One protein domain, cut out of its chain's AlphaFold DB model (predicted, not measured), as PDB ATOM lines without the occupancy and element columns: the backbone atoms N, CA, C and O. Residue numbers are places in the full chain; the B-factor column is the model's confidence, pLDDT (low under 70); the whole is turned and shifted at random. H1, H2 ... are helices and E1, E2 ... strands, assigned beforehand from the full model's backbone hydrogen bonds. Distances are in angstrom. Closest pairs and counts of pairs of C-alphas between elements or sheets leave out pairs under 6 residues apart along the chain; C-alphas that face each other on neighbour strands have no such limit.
ATOM      1  N   GLN A  31     -55.350 -33.344 -16.161       38.34
ATOM      2  CA  GLN A  31     -56.739 -33.399 -16.617       38.34
ATOM      3  C   GLN A  31     -57.493 -32.238 -15.942       38.34
ATOM      4  O   GLN A  31     -57.970 -32.407 -14.826       38.34
ATOM      5  N   ALA A  32     -57.547 -31.060 -16.588       38.56
ATOM      6  CA  ALA A  32     -58.599 -30.019 -16.473       38.56
ATOM      7  C   ALA A  32     -58.159 -28.548 -16.308       38.56
ATOM      8  O   ALA A  32     -59.034 -27.683 -16.272       38.56
ATOM      9  N   SER A  33     -56.873 -28.189 -16.274       38.38
ATOM     10  CA  SER A  33     -56.529 -26.761 -16.125       38.38
ATOM     11  C   SER A  33     -55.144 -26.421 -16.667       38.38
ATOM     12  O   SER A  33     -54.196 -27.164 -16.437       38.38
ATOM     13  N   ASN A  34     -55.072 -25.315 -17.417       46.72
ATOM     14  CA  ASN A  34     -53.898 -24.801 -18.130       46.72
ATOM     15  C   ASN A  34     -52.752 -24.458 -17.161       46.72
ATOM     16  O   ASN A  34     -52.564 -23.293 -16.823       46.72
ATOM     17  N   ILE A  35     -52.009 -25.459 -16.693       53.66
ATOM     18  CA  ILE A  35     -50.784 -25.247 -15.919       53.66
ATOM     19  C   ILE A  35     -49.695 -24.790 -16.884       53.66
ATOM     20  O   ILE A  35     -49.447 -25.439 -17.904       53.66
ATOM     21  N   LYS A  36     -49.061 -23.656 -16.579       59.84
ATOM     22  CA  LYS A  36     -47.962 -23.129 -17.387       59.84
ATOM     23  C   LYS A  36     -46.702 -23.971 -17.174       59.84
ATOM     24  O   LYS A  36     -46.260 -24.175 -16.047       59.84
ATOM     25  N   ILE A  37     -46.118 -24.444 -18.273       56.94
ATOM     26  CA  ILE A  37     -44.844 -25.169 -18.297       56.94
ATOM     27  C   ILE A  37     -43.845 -24.280 -19.039       56.94
ATOM     28  O   ILE A  37     -44.048 -24.015 -20.221       56.94
ATOM     29  N   ASN A  38     -42.789 -23.811 -18.369       55.25
ATOM     30  CA  ASN A  38     -41.814 -22.892 -18.970       55.25
ATOM     31  C   ASN A  38     -40.363 -23.194 -18.577       55.25
ATOM     32  O   ASN A  38     -40.086 -23.751 -17.514       55.25
ATOM     33  N   SER A  39     -39.441 -22.809 -19.469       47.81
ATOM     34  CA  SER A  39     -37.979 -22.919 -19.301       47.81
ATOM     35  C   SER A  39     -37.363 -21.699 -18.623       47.81
ATOM     36  O   SER A  39     -36.204 -21.722 -18.215       47.81
ATOM     37  N   SER A  40     -38.134 -20.622 -18.513       42.59
ATOM     38  CA  SER A  40     -37.763 -19.374 -17.864       42.59
ATOM     39  C   SER A  40     -38.989 -18.872 -17.114       42.59
ATOM     40  O   SER A  40     -40.098 -18.949 -17.625       42.59
ATOM     41  N   PHE A  41     -38.810 -18.439 -15.875       47.81
ATOM     42  CA  PHE A  41     -39.875 -17.913 -15.027       47.81
ATOM     43  C   PHE A  41     -39.269 -16.840 -14.124       47.81
ATOM     44  O   PHE A  41     -38.070 -16.863 -13.881       47.81
ATOM     45  N   ARG A  42     -40.043 -15.867 -13.630       45.25
ATOM     46  CA  ARG A  42     -39.615 -15.121 -12.435       45.25
ATOM     47  C   ARG A  42     -40.172 -15.849 -11.225       45.25
ATOM     48  O   ARG A  42     -41.228 -16.457 -11.292       45.25
ATOM     49  N   LEU A  43     -39.427 -15.838 -10.133       52.00
ATOM     50  CA  LEU A  43     -39.855 -16.390  -8.857       52.00
ATOM     51  C   LEU A  43     -39.585 -15.331  -7.824       52.00
ATOM     52  O   LEU A  43     -38.437 -15.112  -7.452       52.00
ATOM     53  N   SER A  44     -40.638 -14.691  -7.351       48.91
ATOM     54  CA  SER A  44     -40.497 -13.823  -6.199       48.91
ATOM     55  C   SER A  44     -40.270 -14.674  -4.958       48.91
ATOM     56  O   SER A  44     -40.998 -15.625  -4.708       48.91
ATOM     57  N   ILE A  45     -39.227 -14.377  -4.194       56.81
ATOM     58  CA  ILE A  45     -39.028 -14.976  -2.879       56.81
ATOM     59  C   ILE A  45     -39.904 -14.202  -1.906       56.81
ATOM     60  O   ILE A  45     -40.040 -12.988  -2.007       56.81
ATOM     61  N   ALA A  46     -40.515 -14.888  -0.956       51.69
ATOM     62  CA  ALA A  46     -41.023 -14.229   0.230       51.69
ATOM     63  C   ALA A  46     -41.219 -15.290   1.291       51.69
ATOM     64  O   ALA A  46     -42.137 -16.092   1.159       51.69
ATOM     65  N   GLU A  47     -40.355 -15.293   2.306       53.16
ATOM     66  CA  GLU A  47     -40.803 -15.269   3.706       53.16
ATOM     67  C   GLU A  47     -39.643 -15.436   4.684       53.16
ATOM     68  O   GLU A  47     -39.625 -14.744   5.697       53.16
ATOM     69  N   GLN A  48     -38.648 -16.273   4.388       51.81
ATOM     70  CA  GLN A  48     -37.549 -16.486   5.329       51.81
ATOM     71  C   GLN A  48     -36.257 -16.822   4.603       51.81
ATOM     72  O   GLN A  48     -36.224 -17.753   3.808       51.81
ATOM     73  N   ILE A  49     -35.204 -16.065   4.891       57.22
ATOM     74  CA  ILE A  49     -33.864 -16.262   4.347       57.22
ATOM     75  C   ILE A  49     -32.951 -16.539   5.529       57.22
ATOM     76  O   ILE A  49     -32.861 -15.715   6.436       57.22
ATOM     77  N   SER A  50     -32.316 -17.709   5.558       53.09
ATOM     78  CA  SER A  50     -31.467 -18.129   6.681       53.09
ATOM     79  C   SER A  50     -29.974 -17.826   6.486       53.09
ATOM     80  O   SER A  50     -29.193 -18.015   7.414       53.09
ATOM     81  N   THR A  51     -29.567 -17.337   5.309       57.56
ATOM     82  CA  THR A  51     -28.168 -17.019   4.962       57.56
ATOM     83  C   THR A  51     -28.072 -15.829   4.002       57.56
ATOM     84  O   THR A  51     -29.065 -15.443   3.395       57.56
ATOM     85  N   ASN A  52     -26.888 -15.234   3.839       62.03
ATOM     86  CA  ASN A  52     -26.696 -14.147   2.874       62.03
ATOM     87  C   ASN A  52     -26.714 -14.682   1.432       62.03
ATOM     88  O   ASN A  52     -25.951 -15.590   1.108       62.03
ATOM     89  N   ILE A  53     -27.543 -14.095   0.564       65.50
ATOM     90  CA  ILE A  53     -27.730 -14.546  -0.828       65.50
ATOM     91  C   ILE A  53     -27.147 -13.507  -1.803       65.50
ATOM     92  O   ILE A  53     -27.677 -12.399  -1.897       65.50
ATOM     93  N   THR A  54     -26.098 -13.885  -2.545       65.06
ATOM     94  CA  THR A  54     -25.503 -13.159  -3.692       65.06
ATOM     95  C   THR A  54     -25.032 -14.197  -4.714       65.06
ATOM     96  O   THR A  54     -24.416 -15.177  -4.305       65.06
ATOM     97  N   ASP A  55     -25.332 -14.012  -6.007       67.56
ATOM     98  CA  ASP A  55     -24.968 -14.946  -7.098       67.56
ATOM     99  C   ASP A  55     -25.263 -16.421  -6.769       67.56
ATOM    100  O   ASP A  55     -24.464 -17.333  -6.990       67.56
ATOM    101  N   TYR A  56     -26.427 -16.641  -6.159       75.25
ATOM    102  CA  TYR A  56     -26.736 -17.870  -5.448       75.25
ATOM    103  C   TYR A  56     -27.285 -18.947  -6.382       75.25
ATOM    104  O   TYR A  56     -28.226 -18.701  -7.142       75.25
ATOM    105  N   LYS A  57     -26.715 -20.151  -6.295       86.56
ATOM    106  CA  LYS A  57     -27.237 -21.361  -6.936       86.56
ATOM    107  C   LYS A  57     -27.874 -22.239  -5.876       86.56
ATOM    108  O   LYS A  57     -27.278 -22.447  -4.826       86.56
ATOM    109  N   ALA A  58     -29.061 -22.746  -6.167       88.12
ATOM    110  CA  ALA A  58     -29.826 -23.533  -5.215       88.12
ATOM    111  C   ALA A  58     -30.597 -24.649  -5.907       88.12
ATOM    112  O   ALA A  58     -30.877 -24.585  -7.106       88.12
ATOM    113  N   THR A  59     -31.019 -25.625  -5.113       90.62
ATOM    114  CA  THR A  59     -32.053 -26.566  -5.536       90.62
ATOM    115  C   THR A  59     -33.407 -25.998  -5.143       90.62
ATOM    116  O   THR A  59     -33.734 -25.891  -3.962       90.62
ATOM    117  N   LEU A  60     -34.202 -25.628  -6.138       88.25
ATOM    118  CA  LEU A  60     -35.606 -25.291  -5.985       88.25
ATOM    119  C   LEU A  60     -36.411 -26.578  -5.832       88.25
ATOM    120  O   LEU A  60     -36.294 -27.474  -6.665       88.25
ATOM    121  N   GLN A  61     -37.257 -26.642  -4.811       87.38
ATOM    122  CA  GLN A  61     -38.254 -27.690  -4.646       87.38
ATOM    123  C   GLN A  61     -39.651 -27.081  -4.604       87.38
ATOM    124  O   GLN A  61     -39.916 -26.151  -3.840       87.38
ATOM    125  N   ILE A  62     -40.551 -27.645  -5.403       83.06
ATOM    126  CA  ILE A  62     -41.957 -27.254  -5.478       83.06
ATOM    127  C   ILE A  62     -42.819 -28.492  -5.305       83.06
ATOM    128  O   ILE A  62     -42.568 -29.546  -5.900       83.06
ATOM    129  N   HIS A  63     -43.859 -28.353  -4.484       80.81
ATOM    130  CA  HIS A  63     -44.748 -29.454  -4.135       80.81
ATOM    131  C   HIS A  63     -43.953 -30.682  -3.607       80.81
ATOM    132  O   HIS A  63     -42.964 -30.541  -2.885       80.81
ATOM    133  N   THR A  64     -44.401 -31.901  -3.917       68.56
ATOM    134  CA  THR A  64     -43.880 -33.168  -3.378       68.56
ATOM    135  C   THR A  64     -42.694 -33.763  -4.135       68.56
ATOM    136  O   THR A  64     -42.065 -34.672  -3.603       68.56
ATOM    137  N   SER A  65     -42.385 -33.321  -5.358       65.06
ATOM    138  CA  SER A  65     -41.366 -34.006  -6.178       65.06
ATOM    139  C   SER A  65     -40.685 -33.173  -7.261       65.06
ATOM    140  O   SER A  65     -39.705 -33.645  -7.830       65.06
ATOM    141  N   ALA A  66     -41.146 -31.955  -7.558       74.38
ATOM    142  CA  ALA A  66     -40.519 -31.143  -8.593       74.38
ATOM    143  C   ALA A  66     -39.272 -30.457  -8.036       74.38
ATOM    144  O   ALA A  66     -39.385 -29.537  -7.228       74.38
ATOM    145  N   THR A  67     -38.092 -30.919  -8.456       84.50
ATOM    146  CA  THR A  67     -36.814 -30.298  -8.100       84.50
ATOM    147  C   THR A  67     -36.070 -29.803  -9.329       84.50
ATOM    148  O   THR A  67     -35.988 -30.479 -10.359       84.50
ATOM    149  N   ALA A  68     -35.504 -28.607  -9.229       85.62
ATOM    150  CA  ALA A  68     -34.707 -28.030 -10.296       85.62
ATOM    151  C   ALA A  68     -33.553 -27.199  -9.749       85.62
ATOM    152  O   ALA A  68     -33.661 -26.563  -8.705       85.62
ATOM    153  N   GLU A  69     -32.448 -27.193 -10.482       87.25
ATOM    154  CA  GLU A  69     -31.346 -26.282 -10.208       87.25
ATOM    155  C   GLU A  69     -31.707 -24.891 -10.722       87.25
ATOM    156  O   GLU A  69     -32.065 -24.712 -11.891       87.25
ATOM    157  N   VAL A  70     -31.616 -23.908  -9.832       86.88
ATOM    158  CA  VAL A  70     -31.897 -22.509 -10.133       86.88
ATOM    159  C   VAL A  70     -30.705 -21.629  -9.807       86.88
ATOM    160  O   VAL A  70     -29.923 -21.915  -8.898       86.88
ATOM    161  N   GLN A  71     -30.597 -20.530 -10.539       86.75
ATOM    162  CA  GLN A  71     -29.646 -19.465 -10.278       86.75
ATOM    163  C   GLN A  71     -30.391 -18.153 -10.073       86.75
ATOM    164  O   GLN A  71     -31.344 -17.844 -10.788       86.75
ATOM    165  N   LEU A  72     -29.966 -17.394  -9.066       84.94
ATOM    166  CA  LEU A  72     -30.435 -16.036  -8.851       84.94
ATOM    167  C   LEU A  72     -29.991 -15.156 -10.025       84.94
ATOM    168  O   LEU A  72     -28.795 -14.986 -10.251       84.94
ATOM    169  N   GLU A  73     -30.954 -14.580 -10.737       82.62
ATOM    170  CA  GLU A  73     -30.711 -13.657 -11.847       82.62
ATOM    171  C   GLU A  73     -30.656 -12.211 -11.347       82.62
ATOM    172  O   GLU A  73     -29.781 -11.435 -11.724       82.62
ATOM    173  N   THR A  74     -31.614 -11.812 -10.506       78.62
ATOM    174  CA  THR A  74     -31.724 -10.424 -10.034       78.62
ATOM    175  C   THR A  74     -32.438 -10.356  -8.693       78.62
ATOM    176  O   THR A  74     -33.393 -11.093  -8.442       78.62
ATOM    177  N   LEU A  75     -32.001  -9.439  -7.833       76.50
ATOM    178  CA  LEU A  75     -32.724  -9.047  -6.630       76.50
ATOM    179  C   LEU A  75     -33.489  -7.763  -6.928       76.50
ATOM    180  O   LEU A  75     -32.884  -6.765  -7.283       76.50
ATOM    181  N   ILE A  76     -34.809  -7.803  -6.794       71.38
ATOM    182  CA  ILE A  76     -35.694  -6.703  -7.198       71.38
ATOM    183  C   ILE A  76     -35.947  -5.767  -6.019       71.38
ATOM    184  O   ILE A  76     -35.996  -4.552  -6.165       71.38
ATOM    185  N   ASN A  77     -36.147  -6.325  -4.826       68.94
ATOM    186  CA  ASN A  77     -36.390  -5.515  -3.642       68.94
ATOM    187  C   ASN A  77     -35.989  -6.267  -2.377       68.94
ATOM    188  O   ASN A  77     -36.233  -7.464  -2.280       68.94
ATOM    189  N   CYS A  78     -35.437  -5.570  -1.390       67.88
ATOM    190  CA  CYS A  78     -35.276  -6.063  -0.030       67.88
ATOM    191  C   CYS A  78     -35.964  -5.065   0.906       67.88
ATOM    192  O   CYS A  78     -35.635  -3.880   0.873       67.88
ATOM    193  N   ASN A  79     -36.866  -5.558   1.761       63.84
ATOM    194  CA  ASN A  79     -37.799  -4.801   2.617       63.84
ATOM    195  C   ASN A  79     -39.151  -4.475   1.952       63.84
ATOM    196  O   ASN A  79     -39.233  -4.008   0.821       63.84
ATOM    197  N   SER A  80     -40.230  -4.728   2.697       53.75
ATOM    198  CA  SER A  80     -41.623  -4.651   2.239       53.75
ATOM    199  C   SER A  80     -42.141  -3.233   1.983       53.75
ATOM    200  O   SER A  80     -43.161  -3.082   1.316       53.75
ATOM    201  N   ASP A  81     -41.458  -2.204   2.496       52.44
ATOM    202  CA  ASP A  81     -42.092  -0.894   2.699       52.44
ATOM    203  C   ASP A  81     -41.569   0.208   1.763       52.44
ATOM    204  O   ASP A  81     -42.207   1.252   1.629       52.44
ATOM    205  N   VAL A  82     -40.432  -0.004   1.089       55.66
ATOM    206  CA  VAL A  82     -39.854   0.961   0.139       55.66
ATOM    207  C   VAL A  82     -39.211   0.206  -1.018       55.66
ATOM    208  O   VAL A  82     -38.274  -0.557  -0.814       55.66
ATOM    209  N   ILE A  83     -39.704   0.429  -2.237       57.41
ATOM    210  CA  ILE A  83     -39.050  -0.060  -3.454       57.41
ATOM    211  C   ILE A  83     -37.757   0.739  -3.617       57.41
ATOM    212  O   ILE A  83     -37.789   1.955  -3.819       57.41
ATOM    213  N   SER A  84     -36.625   0.062  -3.460       59.69
ATOM    214  CA  SER A  84     -35.310   0.659  -3.674       59.69
ATOM    215  C   SER A  84     -35.146   1.058  -5.147       59.69
ATOM    216  O   SER A  84     -35.591   0.339  -6.038       59.69
ATOM    217  N   VAL A  85     -34.532   2.217  -5.417       59.41
ATOM    218  CA  VAL A  85     -34.256   2.693  -6.793       59.41
ATOM    219  C   VAL A  85     -33.149   1.866  -7.455       59.41
ATOM    220  O   VAL A  85     -33.095   1.759  -8.676       59.41
ATOM    221  N   GLU A  86     -32.278   1.279  -6.638       67.75
ATOM    222  CA  GLU A  86     -31.223   0.369  -7.069       67.75
ATOM    223  C   GLU A  86     -31.501  -1.037  -6.539       67.75
ATOM    224  O   GLU A  86     -31.858  -1.203  -5.363       67.75
ATOM    225  N   ASP A  87     -31.283  -2.026  -7.406       65.94
ATOM    226  CA  ASP A  87     -31.372  -3.444  -7.077       65.94
ATOM    227  C   ASP A  87     -30.391  -3.780  -5.936       65.94
ATOM    228  O   ASP A  87     -29.191  -3.478  -6.020       65.94
ATOM    229  N   PRO A  88     -30.862  -4.391  -4.837       71.94
ATOM    230  CA  PRO A  88     -29.988  -4.742  -3.729       71.94
ATOM    231  C   PRO A  88     -28.964  -5.804  -4.139       71.94
ATOM    232  O   PRO A  88     -29.243  -6.710  -4.911       71.94
ATOM    233  N   LYS A  89     -27.750  -5.723  -3.583       71.62
ATOM    234  CA  LYS A  89     -26.650  -6.652  -3.922       71.62
ATOM    235  C   LYS A  89     -26.690  -7.973  -3.158       71.62
ATOM    236  O   LYS A  89     -26.040  -8.939  -3.550       71.62
ATOM    237  N   PHE A  90     -27.378  -7.995  -2.023       72.00
ATOM    238  CA  PHE A  90     -27.486  -9.178  -1.182       72.00
ATOM    239  C   PHE A  90     -28.752  -9.122  -0.340       72.00
ATOM    240  O   PHE A  90     -29.197  -8.039   0.052       72.00
ATOM    241  N   ILE A  91     -29.293 -10.295  -0.019       73.75
ATOM    242  CA  ILE A  91     -30.361 -10.417   0.970       73.75
ATOM    243  C   ILE A  91     -29.756 -10.857   2.299       73.75
ATOM    244  O   ILE A  91     -28.972 -11.801   2.329       73.75
ATOM    245  N   LYS A  92     -30.102 -10.163   3.386       70.06
ATOM    246  CA  LYS A  92     -29.684 -10.521   4.747       70.06
ATOM    247  C   LYS A  92     -30.591 -11.600   5.333       70.06
ATOM    248  O   LYS A  92     -31.759 -11.699   4.963       70.06
ATOM    249  N   GLN A  93     -30.061 -12.332   6.309       69.62
ATOM    250  CA  GLN A  93     -30.860 -13.230   7.135       69.62
ATOM    251  C   GLN A  93     -32.071 -12.497   7.742       69.62
ATOM    252  O   GLN A  93     -31.953 -11.336   8.132       69.62
ATOM    253  N   ASP A  94     -33.216 -13.178   7.802       70.75
ATOM    254  CA  ASP A  94     -34.494 -12.696   8.352       70.75
ATOM    255  C   ASP A  94     -35.125 -11.500   7.613       70.75
ATOM    256  O   ASP A  94     -36.136 -10.951   8.054       70.75
ATOM    257  N   HIS A  95     -34.579 -11.111   6.457       71.62
ATOM    258  CA  HIS A  95     -35.228 -10.157   5.565       71.62
ATOM    259  C   HIS A  95     -36.089 -10.868   4.522       71.62
ATOM    260  O   HIS A  95     -35.765 -11.949   4.033       71.62
ATOM    261  N   VAL A  96     -37.176 -10.206   4.135       73.69
ATOM    262  CA  VAL A  96     -37.976 -10.578   2.968       73.69
ATOM    263  C   VAL A  96     -37.445  -9.812   1.761       73.69
ATOM    264  O   VAL A  96     -37.166  -8.610   1.848       73.69
ATOM    265  N   ALA A  97     -37.311 -10.498   0.631       76.19
ATOM    266  CA  ALA A  97     -36.869  -9.888  -0.610       76.19
ATOM    267  C   ALA A  97     -37.572 -10.499  -1.808       76.19
ATOM    268  O   ALA A  97     -37.756 -11.702  -1.843       76.19
ATOM    269  N   ILE A  98     -37.882  -9.679  -2.805       77.56
ATOM    270  CA  ILE A  98     -38.369 -10.123  -4.106       77.56
ATOM    271  C   ILE A  98     -37.146 -10.369  -4.985       77.56
ATOM    272  O   ILE A  98     -36.265  -9.514  -5.089       77.56
ATOM    273  N   ALA A  99     -37.099 -11.526  -5.632       78.38
ATOM    274  CA  ALA A  99     -36.000 -11.916  -6.498       78.38
ATOM    275  C   ALA A  99     -36.524 -12.474  -7.822       78.38
ATOM    276  O   ALA A  99     -37.729 -12.606  -8.029       78.38
ATOM    277  N   ARG A 100     -35.596 -12.779  -8.719       79.81
ATOM    278  CA  ARG A 100     -35.816 -13.498  -9.963       79.81
ATOM    279  C   ARG A 100     -34.826 -14.650 -10.030       79.81
ATOM    280  O   ARG A 100     -33.636 -14.433  -9.821       79.81
ATOM    281  N   PHE A 101     -35.315 -15.840 -10.360       82.62
ATOM    282  CA  PHE A 101     -34.484 -17.012 -10.616       82.62
ATOM    283  C   PHE A 101     -34.670 -17.503 -12.034       82.62
ATOM    284  O   PHE A 101     -35.767 -17.411 -12.565       82.62
ATOM    285  N   GLU A 102     -33.632 -18.110 -12.580       81.94
ATOM    286  CA  GLU A 102     -33.685 -18.859 -13.828       81.94
ATOM    287  C   GLU A 102     -33.256 -20.311 -13.603       81.94
ATOM    288  O   GLU A 102     -32.512 -20.615 -12.667       81.94
ATOM    289  N   LEU A 103     -33.730 -21.220 -14.457       83.19
ATOM    290  CA  LEU A 103     -33.223 -22.589 -14.492       83.19
ATOM    291  C   LEU A 103     -31.812 -22.591 -15.074       83.19
ATOM    292  O   LEU A 103     -31.572 -22.027 -16.139       83.19
ATOM    293  N   THR A 104     -30.887 -23.289 -14.421       82.62
ATOM    294  CA  THR A 104     -29.506 -23.404 -14.918       82.62
ATOM    295  C   THR A 104     -29.387 -24.357 -16.108       82.62
ATOM    296  O   THR A 104     -28.451 -24.253 -16.901       82.62
ATOM    297  N   GLN A 105     -30.314 -25.309 -16.234       75.56
ATOM    298  CA  GLN A 105     -30.268 -26.366 -17.237       75.56
ATOM    299  C   GLN A 105     -31.144 -26.020 -18.441       75.56
ATOM    300  O   GLN A 105     -32.371 -25.955 -18.347       75.56
ATOM    301  N   THR A 106     -30.514 -25.853 -19.603       70.88
ATOM    302  CA  THR A 106     -31.224 -25.626 -20.866       70.88
ATOM    303  C   THR A 106     -32.128 -26.814 -21.199       70.88
ATOM    304  O   THR A 106     -31.678 -27.958 -21.218       70.88
ATOM    305  N   GLY A 107     -33.403 -26.545 -21.488       65.31
ATOM    306  CA  GLY A 107     -34.386 -27.572 -21.853       65.31
ATOM    307  C   GLY A 107     -35.071 -28.259 -20.670       65.31
ATOM    308  O   GLY A 107     -35.983 -29.050 -20.899       65.31
ATOM    309  N   ARG A 108     -34.697 -27.941 -19.419       69.81
ATOM    310  CA  ARG A 108     -35.527 -28.291 -18.262       69.81
ATOM    311  C   ARG A 108     -36.716 -27.347 -18.156       69.81
ATOM    312  O   ARG A 108     -36.627 -26.165 -18.473       69.81
ATOM    313  N   LEU A 109     -37.816 -27.904 -17.670       69.94
ATOM    314  CA  LEU A 109     -39.057 -27.208 -17.377       69.94
ATOM    315  C   LEU A 109     -39.475 -27.592 -15.958       69.94
ATOM    316  O   LEU A 109     -39.237 -28.722 -15.528       69.94
ATOM    317  N   ILE A 110     -40.100 -26.670 -15.236       75.38
ATOM    318  CA  ILE A 110     -40.722 -26.956 -13.940       75.38
ATOM    319  C   ILE A 110     -42.129 -26.370 -13.926       75.38
ATOM    320  O   ILE A 110     -42.381 -25.310 -14.501       75.38
ATOM    321  N   CYS A 111     -43.050 -27.072 -13.271       74.44
ATOM    322  CA  CYS A 111     -44.396 -26.572 -13.041       74.44
ATOM    323  C   CYS A 111     -44.377 -25.588 -11.865       74.44
ATOM    324  O   CYS A 111     -44.085 -25.971 -10.731       74.44
ATOM    325  N   ILE A 112     -44.702 -24.332 -12.151       75.62
ATOM    326  CA  ILE A 112     -44.813 -23.217 -11.205       75.62
ATOM    327  C   ILE A 112     -46.113 -22.494 -11.505       75.62
ATOM    328  O   ILE A 112     -46.450 -22.309 -12.673       75.62
ATOM    329  N   GLU A 113     -46.824 -22.051 -10.471       77.81
ATOM    330  CA  GLU A 113     -48.047 -21.289 -10.681       77.81
ATOM    331  C   GLU A 113     -48.370 -20.366  -9.503       77.81
ATOM    332  O   GLU A 113     -47.985 -20.642  -8.371       77.81
ATOM    333  N   GLN A 114     -49.089 -19.271  -9.766       77.06
ATOM    334  CA  GLN A 114     -49.542 -18.345  -8.726       77.06
ATOM    335  C   GLN A 114     -50.627 -18.968  -7.830       77.06
ATOM    336  O   GLN A 114     -51.497 -19.715  -8.295       77.06
ATOM    337  N   LEU A 115     -50.660 -18.535  -6.562       77.94
ATOM    338  CA  LEU A 115     -51.640 -18.938  -5.539       77.94
ATOM    339  C   LEU A 115     -53.090 -18.973  -6.034       77.94
ATOM    340  O   LEU A 115     -53.843 -19.876  -5.676       77.94
ATOM    341  N   GLN A 116     -53.488 -17.982  -6.834       77.94
ATOM    342  CA  GLN A 116     -54.867 -17.821  -7.297       77.94
ATOM    343  C   GLN A 116     -55.330 -18.914  -8.268       77.94
ATOM    344  O   GLN A 116     -56.531 -19.155  -8.372       77.94
ATOM    345  N   TYR A 117     -54.401 -19.568  -8.969       78.75
ATOM    346  CA  TYR A 117     -54.724 -20.623  -9.926       78.75
ATOM    347  C   TYR A 117     -54.512 -22.003  -9.310       78.75
ATOM    348  O   TYR A 117     -55.406 -22.844  -9.384       78.75
ATOM    349  N   PHE A 118     -53.363 -22.231  -8.664       77.75
ATOM    350  CA  PHE A 118     -53.048 -23.512  -8.035       77.75
ATOM    351  C   PHE A 118     -52.228 -23.340  -6.749       77.75
ATOM    352  O   PHE A 118     -50.995 -23.334  -6.790       77.75
ATOM    353  N   PRO A 119     -52.884 -23.317  -5.575       79.69
ATOM    354  CA  PRO A 119     -52.212 -23.111  -4.290       79.69
ATOM    355  C   PRO A 119     -51.088 -24.104  -3.967       79.69
ATOM    356  O   PRO A 119     -50.184 -23.791  -3.195       79.69
ATOM    357  N   GLN A 120     -51.138 -25.305  -4.544       78.56
ATOM    358  CA  GLN A 120     -50.139 -26.357  -4.343       78.56
ATOM    359  C   GLN A 120     -48.816 -26.120  -5.097       78.56
ATOM    360  O   GLN A 120     -47.808 -26.717  -4.723       78.56
ATOM    361  N   PHE A 121     -48.809 -25.252  -6.118       79.94
ATOM    362  CA  PHE A 121     -47.625 -24.888  -6.917       79.94
ATOM    363  C   PHE A 121     -47.094 -23.480  -6.624       79.94
ATOM    364  O   PHE A 121     -46.082 -23.078  -7.190       79.94
ATOM    365  N   ASP A 122     -47.753 -22.763  -5.715       81.38
ATOM    366  CA  ASP A 122     -47.369 -21.418  -5.290       81.38
ATOM    367  C   ASP A 122     -46.235 -21.425  -4.266       81.38
ATOM    368  O   ASP A 122     -45.432 -20.502  -4.218       81.38
ATOM    369  N   ARG A 123     -46.147 -22.460  -3.427       83.62
ATOM    370  CA  ARG A 123     -45.140 -22.534  -2.364       83.62
ATOM    371  C   ARG A 123     -43.919 -23.316  -2.811       83.62
ATOM    372  O   ARG A 123     -44.043 -24.417  -3.349       83.62
ATOM    373  N   PHE A 124     -42.751 -22.783  -2.486       85.81
ATOM    374  CA  PHE A 124     -41.481 -23.410  -2.809       85.81
ATOM    375  C   PHE A 124     -40.479 -23.313  -1.663       85.81
ATOM    376  O   PHE A 124     -40.599 -22.471  -0.768       85.81
ATOM    377  N   THR A 125     -39.459 -24.161  -1.722       88.06
ATOM    378  CA  THR A 125     -38.272 -24.054  -0.873       88.06
ATOM    379  C   THR A 125     -37.011 -24.018  -1.723       88.06
ATOM    380  O   THR A 125     -36.945 -24.671  -2.766       88.06
ATOM    381  N   LEU A 126     -36.002 -23.264  -1.286       87.69
ATOM    382  CA  LEU A 126     -34.647 -23.356  -1.834       87.69
ATOM    383  C   LEU A 126     -33.760 -24.090  -0.843       87.69
ATOM    384  O   LEU A 126     -33.821 -23.831   0.363       87.69
ATOM    385  N   HIS A 127     -32.922 -24.968  -1.376       88.19
ATOM    386  CA  HIS A 127     -31.984 -25.764  -0.605       88.19
ATOM    387  C   HIS A 127     -30.539 -25.458  -0.997       88.19
ATOM    388  O   HIS A 127     -30.226 -25.343  -2.185       88.19
ATOM    389  N   ASP A 128     -29.683 -25.381   0.020       85.81
ATOM    390  CA  ASP A 128     -28.224 -25.423  -0.079       85.81
ATOM    391  C   ASP A 128     -27.755 -26.813   0.351       85.81
ATOM    392  O   ASP A 128     -27.735 -27.139   1.545       85.81
ATOM    393  N   GLY A 129     -27.485 -27.686  -0.619       86.62
ATOM    394  CA  GLY A 129     -27.325 -29.112  -0.337       86.62
ATOM    395  C   GLY A 129     -28.587 -29.689   0.313       86.62
ATOM    396  O   GLY A 129     -29.653 -29.673  -0.298       86.62
ATOM    397  N   ASP A 130     -28.465 -30.166   1.555       83.69
ATOM    398  CA  ASP A 130     -29.557 -30.791   2.322       83.69
ATOM    399  C   ASP A 130     -30.294 -29.812   3.258       83.69
ATOM    400  O   ASP A 130     -31.183 -30.207   4.019       83.69
ATOM    401  N   HIS A 131     -29.908 -28.534   3.259       85.75
ATOM    402  CA  HIS A 131     -30.451 -27.536   4.173       85.75
ATOM    403  C   HIS A 131     -31.401 -26.579   3.463       85.75
ATOM    404  O   HIS A 131     -31.026 -25.915   2.499       85.75
ATOM    405  N   ILE A 132     -32.615 -26.435   3.998       86.62
ATOM    406  CA  ILE A 132     -33.562 -25.416   3.538       86.62
ATOM    407  C   ILE A 132     -33.031 -24.042   3.948       86.62
ATOM    408  O   ILE A 132     -32.915 -23.736   5.138       86.62
ATOM    409  N   VAL A 133     -32.743 -23.208   2.952       85.25
ATOM    410  CA  VAL A 133     -32.275 -21.833   3.155       85.25
ATOM    411  C   VAL A 133     -33.358 -20.791   2.944       85.25
ATOM    412  O   VAL A 133     -33.286 -19.702   3.517       85.25
ATOM    413  N   VAL A 134     -34.362 -21.127   2.129       84.88
ATOM    414  CA  VAL A 134     -35.467 -20.233   1.801       84.88
ATOM    415  C   VAL A 134     -36.780 -20.988   1.766       84.88
ATOM    416  O   VAL A 134     -36.864 -22.076   1.200       84.88
ATOM    417  N   ILE A 135     -37.816 -20.364   2.316       84.88
ATOM    418  CA  ILE A 135     -39.214 -20.725   2.077       84.88
ATOM    419  C   ILE A 135     -39.864 -19.521   1.395       84.88
ATOM    420  O   ILE A 135     -39.680 -18.389   1.845       84.88
ATOM    421  N   GLY A 136     -40.544 -19.765   0.274       82.31
ATOM    422  CA  GLY A 136     -41.026 -18.722  -0.626       82.31
ATOM    423  C   GLY A 136     -42.399 -18.996  -1.235       82.31
ATOM    424  O   GLY A 136     -42.925 -20.113  -1.158       82.31
ATOM    425  N   LYS A 137     -42.960 -17.958  -1.866       81.88
ATOM    426  CA  LYS A 137     -44.234 -17.984  -2.598       81.88
ATOM    427  C   LYS A 137     -44.114 -17.337  -3.971       81.88
ATOM    428  O   LYS A 137     -43.529 -16.267  -4.086       81.88
ATOM    429  N   VAL A 138     -44.715 -17.931  -4.992       79.75
ATOM    430  CA  VAL A 138     -44.706 -17.440  -6.373       79.75
ATOM    431  C   VAL A 138     -45.591 -16.193  -6.502       79.75
ATOM    432  O   VAL A 138     -46.814 -16.280  -6.504       79.75
TER     433      VAL A 138
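What this domain is: This is residues 31 to 138 of the 143 residues of the protein "Hypothetical protein" of Rotaria sordida (UniProt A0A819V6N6). Amid little regular structure, one antiparallel sheet, E3 E2 E1 E4 E5, curls like part of a barrel; unnamed residues 41 to 49 run through the gap between its edges E3 and E5. Along the chain, E1 E2 E3 H1 E4 E5 are mostly strand and hold only 43 of the 108 printed residues. The whole is compact, radius of gyration of the C-alphas 13.6 A, spanning 42 by 29 by 22 A.

Where its parts are: E1, residues 57 to 62, begins at C-alpha (-27.237, -21.361, -6.936). E2 is 66 to 78, 27.0 A long; E3 97 to 103, 19.2 A; H1 119 to 122; E4 123 to 128; E5 131 to 137, ending at C-alpha (-44.234, -17.984, -2.598).

How they stand to each other: E1, E2 and E3 form a meander, each strand the antiparallel neighbour of the one before; E2 bends by 81 degrees at residue 69. Within hydrogen-bond range are N 60 and O 68, 2.8 A; N 98 and O 77, 2.8 A; N 125 and O 61, 2.9 A; and, in the hairpin E4 and E5, N 126 and O 134, 2.9 A. H1, too short for an O i to N i+4 pair, only grazes the sheet.

The domain as a whole: The printed part has no cut. Links E2 to E3 and E3 to H1 are long. Low-confidence residues include 31 to 55.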